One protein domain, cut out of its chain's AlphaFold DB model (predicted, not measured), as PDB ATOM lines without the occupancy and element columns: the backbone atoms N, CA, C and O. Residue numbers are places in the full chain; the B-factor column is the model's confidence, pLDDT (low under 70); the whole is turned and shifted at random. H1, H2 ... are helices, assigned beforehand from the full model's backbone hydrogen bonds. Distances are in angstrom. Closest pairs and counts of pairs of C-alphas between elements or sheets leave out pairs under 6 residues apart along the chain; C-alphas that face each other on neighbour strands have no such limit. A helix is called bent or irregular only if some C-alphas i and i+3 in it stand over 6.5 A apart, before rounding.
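AT A GLANCE: This is residues 10 to 50 of the 151 residues of the protein "Zf-HC2 domain-containing protein" of Halobacteria archaeon (UniProt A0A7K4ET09). Two longer helices, H2 and H3, meet near their ends at a tight turn and make a wide V, and the short helix H1 sits within the opening of this V, near both arms, its line crosswise to H2. The link from H1 to H2 runs round the far side from H3 and leads to the free end of H2, and the contacts between the helices are few. The printed part has 41 residues with three named helices, in the order H1, H2, H3, and no named strand; the class is all helix. The whole is compact, with a radius of gyration of the C-alphas of 10.0 A, and the C-alphas span 26 by 22 by 14 A along their three main axes.

HOW THE PARTS SIT: H1, residues 10 to 16, and H2, residues 24 to 36, are close but not clearly touching; their closest C-alphas, those of Leu 15 and Lys 27, are 6.9 A apart. The lines of H1 and H2 are about perpendicular, at 86 degrees. H1 is also close to but not clearly touching H3, residues 38 to 48; the closest C-alphas are those of Leu 12 and Thr 44, 7.8 A apart. H1 and H3 run the same way at a steep tilt of 53 degrees. H2 and H3 touch only at the corner by their link, and only just, with 3 pairs of C-alphas within 8 A. H2 touches H3 with residues 34 to 35 alone, only at the corner, and the closest C-alphas of the two helices are those of Leu 34 and Arg 41, 5.8 A apart. H2 and H3 run opposite ways at a steep tilt of 67 degrees, only just short of about perpendicular. In H1 and H2 every O i to N i+4 pair is within hydrogen-bond range, and in H3 5 of 7 are.

IN THESE COORDINATES: H1 begins at C-alpha 10, at (177.741, 175.407, 197.418), and its 7 residues measure 9.6 A from first to last C-alpha. H2, the longest helix with 13 residues, begins at C-alpha 24, at (186.883, 161.592, 199.843), and measures 18.5 A. H3 has 11 residues, measures 14.5 A and ends at C-alpha 48, at (192.010, 181.579, 203.195). H3 is neither bent nor irregular, but only just: C-alphas 43 and 46 are 6.1 A apart.

THE WHOLE: The two C-alphas farthest apart, those of Asp 22 and Glu 38, are 26.4 A apart. The C-alphas of the first and last printed residues, Glu 10 and Leu 50, are 17.8 A apart. The printed part has no cut. The link from H1 to H2, with 7 residues, is short, and the link from H2 to H3, with 1 residue, is tight. The mean pLDDT of the printed part is 84.0, and the model's confidence is low, under 70, at residues 48 to 50, of which Arg 48 belongs to H3.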
ATOM      1  N   GLU A  10     178.161 176.331 196.364       84.75
ATOM      2  CA  GLU A  10     177.741 175.407 197.418       84.75
ATOM      3  C   GLU A  10     178.734 174.247 197.611       84.75
ATOM      4  O   GLU A  10     179.022 173.848 198.738       84.75
ATOM      5  N   GLN A  11     179.308 173.708 196.531       85.25
ATOM      6  CA  GLN A  11     180.305 172.632 196.623       85.25
ATOM      7  C   GLN A  11     181.599 173.124 197.273       85.25
ATOM      8  O   GLN A  11     182.186 172.429 198.103       85.25
ATOM      9  N   LEU A  12     182.019 174.340 196.921       86.81
ATOM     10  CA  LEU A  12     183.165 175.000 197.533       86.81
ATOM     11  C   LEU A  12     182.910 175.336 199.014       86.81
ATOM     12  O   LEU A  12     183.824 175.209 199.830       86.81
ATOM     13  N   ASP A  13     181.679 175.691 199.384       85.62
ATOM     14  CA  ASP A  13     181.307 175.943 200.779       85.62
ATOM     15  C   ASP A  13     181.242 174.654 201.613       85.62
ATOM     16  O   ASP A  13     181.756 174.597 202.729       85.62
ATOM     17  N   ARG A  14     180.715 173.563 201.043       86.75
ATOM     18  CA  ARG A  14     180.770 172.229 201.665       86.75
ATOM     19  C   ARG A  14     182.211 171.761 201.875       86.75
ATOM     20  O   ARG A  14     182.491 171.124 202.888       86.75
ATOM     21  N   LEU A  15     183.122 172.093 200.953       86.62
ATOM     22  CA  LEU A  15     184.552 171.790 201.092       86.62
ATOM     23  C   LEU A  15     185.154 172.592 202.248       86.62
ATOM     24  O   LEU A  15     185.878 172.035 203.068       86.62
ATOM     25  N   ARG A  16     184.803 173.880 202.350       84.94
ATOM     26  CA  ARG A  16     185.219 174.768 203.445       84.94
ATOM     27  C   ARG A  16     184.721 174.287 204.808       84.94
ATOM     28  O   ARG A  16     185.472 174.329 205.774       84.94
ATOM     29  N   ALA A  17     183.472 173.838 204.887       84.81
ATOM     30  CA  ALA A  17     182.846 173.404 206.132       84.81
ATOM     31  C   ALA A  17     183.265 171.990 206.586       84.81
ATOM     32  O   ALA A  17     182.762 171.515 207.601       84.81
ATOM     33  N   GLY A  18     184.130 171.290 205.837       85.38
ATOM     34  CA  GLY A  18     184.488 169.892 206.120       85.38
ATOM     35  C   GLY A  18     183.353 168.894 205.855       85.38
ATOM     36  O   GLY A  18     183.485 167.706 206.123       85.38
ATOM     37  N   LEU A  19     182.238 169.331 205.257       87.00
ATOM     38  CA  LEU A  19     181.074 168.484 204.946       87.00
ATOM     39  C   LEU A  19     181.337 167.455 203.828       87.00
ATOM     40  O   LEU A  19     180.466 166.653 203.488       87.00
ATOM     41  N   LEU A  20     182.516 167.507 203.208       87.38
ATOM     42  CA  LEU A  20     182.982 166.559 202.197       87.38
ATOM     43  C   LEU A  20     183.943 165.502 202.766       87.38
ATOM     44  O   LEU A  20     184.391 164.644 202.010       87.38
ATOM     45  N   ASP A  21     184.240 165.516 204.070       84.06
ATOM     46  CA  ASP A  21     185.176 164.559 204.679       84.06
ATOM     47  C   ASP A  21     184.661 163.108 204.636       84.06
ATOM     48  O   ASP A  21     185.450 162.183 204.453       84.06
ATOM     49  N   ASP A  22     183.338 162.912 204.658       86.12
ATOM     50  CA  ASP A  22     182.699 161.599 204.474       86.12
ATOM     51  C   ASP A  22     182.692 161.122 203.004       86.12
ATOM     52  O   ASP A  22     182.301 159.991 202.709       86.12
ATOM     53  N   ARG A  23     183.102 161.976 202.053       87.88
ATOM     54  CA  ARG A  23     183.102 161.709 200.602       87.88
ATOM     55  C   ARG A  23     184.459 162.078 199.978       87.88
ATOM     56  O   ARG A  23     184.567 163.076 199.258       87.88
ATOM     57  N   PRO A  24     185.504 161.257 200.208       88.12
ATOM     58  CA  PRO A  24     186.883 161.592 199.843       88.12
ATOM     59  C   PRO A  24     187.111 161.696 198.328       88.12
ATOM     60  O   PRO A  24     187.966 162.461 197.890       88.12
ATOM     61  N   GLU A  25     186.336 160.970 197.520       87.81
ATOM     62  CA  GLU A  25     186.440 161.011 196.055       87.81
ATOM     63  C   GLU A  25     185.985 162.361 195.482       87.81
ATOM     64  O   GLU A  25     186.671 162.955 194.648       87.81
ATOM     65  N   GLU A  26     184.860 162.891 195.973       84.88
ATOM     66  CA  GLU A  26     184.354 164.210 195.571       84.88
ATOM     67  C   GLU A  26     185.291 165.328 196.037       84.88
ATOM     68  O   GLU A  26     185.575 166.264 195.286       84.88
ATOM     69  N   LYS A  27     185.819 165.200 197.260       88.94
ATOM     70  CA  LYS A  27     186.816 166.116 197.817       88.94
ATOM     71  C   LYS A  27     188.063 166.192 196.932       88.94
ATOM     72  O   LYS A  27     188.446 167.284 196.514       88.94
ATOM     73  N   ALA A  28     188.641 165.042 196.582       88.31
ATOM     74  CA  ALA A  28     189.839 164.972 195.749       88.31
ATOM     75  C   ALA A  28     189.618 165.575 194.350       88.31
ATOM     76  O   ALA A  28     190.491 166.276 193.838       88.31
ATOM     77  N   ALA A  29     188.444 165.366 193.743       88.31
ATOM     78  CA  ALA A  29     188.114 165.939 192.438       88.31
ATOM     79  C   ALA A  29     188.050 167.478 192.468       88.31
ATOM     80  O   ALA A  29     188.570 168.147 191.569       88.31
ATOM     81  N   ILE A  30     187.446 168.055 193.513       88.31
ATOM     82  CA  ILE A  30     187.360 169.513 193.683       88.31
ATOM     83  C   ILE A  30     188.745 170.093 193.997       88.31
ATOM     84  O   ILE A  30     189.132 171.104 193.412       88.31
ATOM     85  N   GLU A  31     189.531 169.444 194.857       88.31
ATOM     86  CA  GLU A  31     190.905 169.860 195.165       88.31
ATOM     87  C   GLU A  31     191.811 169.820 193.925       88.31
ATOM     88  O   GLU A  31     192.568 170.762 193.677       88.31
ATOM     89  N   GLN A  32     191.681 168.788 193.087       88.75
ATOM     90  CA  GLN A  32     192.397 168.692 191.816       88.75
ATOM     91  C   GLN A  32     191.985 169.809 190.846       88.75
ATOM     92  O   GLN A  32     192.841 170.394 190.176       88.75
ATOM     93  N   HIS A  33     190.696 170.162 190.795       89.00
ATOM     94  CA  HIS A  33     190.230 171.309 190.016       89.00
ATOM     95  C   HIS A  33     190.820 172.627 190.538       89.00
ATOM     96  O   HIS A  33     191.297 173.446 189.750       89.00
ATOM     97  N   LEU A  34     190.843 172.825 191.859       87.38
ATOM     98  CA  LEU A  34     191.436 174.008 192.492       87.38
ATOM     99  C   LEU A  34     192.945 174.112 192.231       87.38
ATOM    100  O   LEU A  34     193.462 175.219 192.103       87.38
ATOM    101  N   ALA A  35     193.656 172.991 192.093       86.44
ATOM    102  CA  ALA A  35     195.068 173.002 191.714       86.44
ATOM    103  C   ALA A  35     195.291 173.504 190.272       86.44
ATOM    104  O   ALA A  35     196.290 174.173 190.006       86.44
ATOM    105  N   GLY A  36     194.357 173.213 189.358       86.38
ATOM    106  CA  GLY A  36     194.454 173.557 187.933       86.38
ATOM    107  C   GLY A  36     193.746 174.849 187.505       86.38
ATOM    108  O   GLY A  36     193.999 175.332 186.403       86.38
ATOM    109  N   CYS A  37     192.864 175.417 188.334       88.44
ATOM    110  CA  CYS A  37     192.049 176.578 187.976       88.44
ATOM    111  C   CYS A  37     192.395 177.816 188.812       88.44
ATOM    112  O   CYS A  37     192.019 177.934 189.980       88.44
ATOM    113  N   GLU A  38     193.050 178.794 188.188       85.44
ATOM    114  CA  GLU A  38     193.422 180.046 188.849       85.44
ATOM    115  C   GLU A  38     192.214 180.867 189.318       85.44
ATOM    116  O   GLU A  38     192.225 181.387 190.431       85.44
ATOM    117  N   HIS A  39     191.140 180.902 188.527       84.81
ATOM    118  CA  HIS A  39     189.907 181.609 188.877       84.81
ATOM    119  C   HIS A  39     189.297 181.087 190.189       84.81
ATOM    120  O   HIS A  39     188.988 181.858 191.098       84.81
ATOM    121  N   CYS A  40     189.188 179.764 190.334       84.50
ATOM    122  CA  CYS A  40     188.658 179.159 191.553       84.50
ATOM    123  C   CYS A  40     189.614 179.315 192.750       84.50
ATOM    124  O   CYS A  40     189.146 179.442 193.882       84.50
ATOM    125  N   ARG A  41     190.938 179.384 192.536       83.75
ATOM    126  CA  ARG A  41     191.890 179.719 193.617       83.75
ATOM    127  C   ARG A  41     191.728 181.144 194.120       83.75
ATOM    128  O   ARG A  41     191.802 181.351 195.322       83.75
ATOM    129  N   ILE A  42     191.532 182.117 193.232       83.12
ATOM    130  CA  ILE A  42     191.333 183.515 193.636       83.12
ATOM    131  C   ILE A  42     190.028 183.631 194.429       83.12
ATOM    132  O   ILE A  42     190.024 184.186 195.526       83.12
ATOM    133  N   HIS A  43     188.955 183.009 193.931       82.31
ATOM    134  CA  HIS A  43     187.653 182.994 194.598       82.31
ATOM    135  C   HIS A  43     187.709 182.359 196.001       82.31
ATOM    136  O   HIS A  43     187.175 182.908 196.961       82.31
ATOM    137  N   THR A  44     188.404 181.228 196.149       81.94
ATOM    138  CA  THR A  44     188.607 180.562 197.454       81.94
ATOM    139  C   THR A  44     189.695 181.224 198.311       81.94
ATOM    140  O   THR A  44     189.746 181.018 199.523       81.94
ATOM    141  N   GLY A  45     190.562 182.045 197.715       75.50
ATOM    142  CA  GLY A  45     191.642 182.761 198.389       75.50
ATOM    143  C   GLY A  45     191.134 183.802 199.383       75.50
ATOM    144  O   GLY A  45     191.729 183.954 200.447       75.50
ATOM    145  N   ILE A  46     189.987 184.424 199.093       74.69
ATOM    146  CA  ILE A  46     189.277 185.321 200.022       74.69
ATOM    147  C   ILE A  46     188.949 184.582 201.330       74.69
ATOM    148  O   ILE A  46     189.049 185.152 202.411       74.69
ATOM    149  N   TRP A  47     188.634 183.286 201.259       70.94
ATOM    150  CA  TRP A  47     188.349 182.487 202.450       70.94
ATOM    151  C   TRP A  47     189.598 182.052 203.202       70.94
ATOM    152  O   TRP A  47     189.553 181.947 204.418       70.94
ATOM    153  N   ARG A  48     190.727 181.837 202.516       66.88
ATOM    154  CA  ARG A  48     192.010 181.579 203.195       66.88
ATOM    155  C   ARG A  48     192.533 182.803 203.949       66.88
ATOM    156  O   ARG A  48     193.320 182.640 204.871       66.88
ATOM    157  N   GLN A  49     192.121 184.005 203.545       68.00
ATOM    158  CA  GLN A  49     192.429 185.250 204.253       68.00
ATOM    159  C   GLN A  49     191.556 185.460 205.495       68.00
ATOM    160  O   GLN A  49     191.928 186.238 206.372       68.00
ATOM    161  N   LEU A  50     190.422 184.756 205.596       67.88
ATOM    162  CA  LEU A  50     189.664 184.666 206.837       67.88
ATOM    163  C   LEU A  50     190.442 183.737 207.773       67.88
ATOM    164  O   LEU A  50     190.260 182.521 207.773       67.88
TER     165      LEU A  50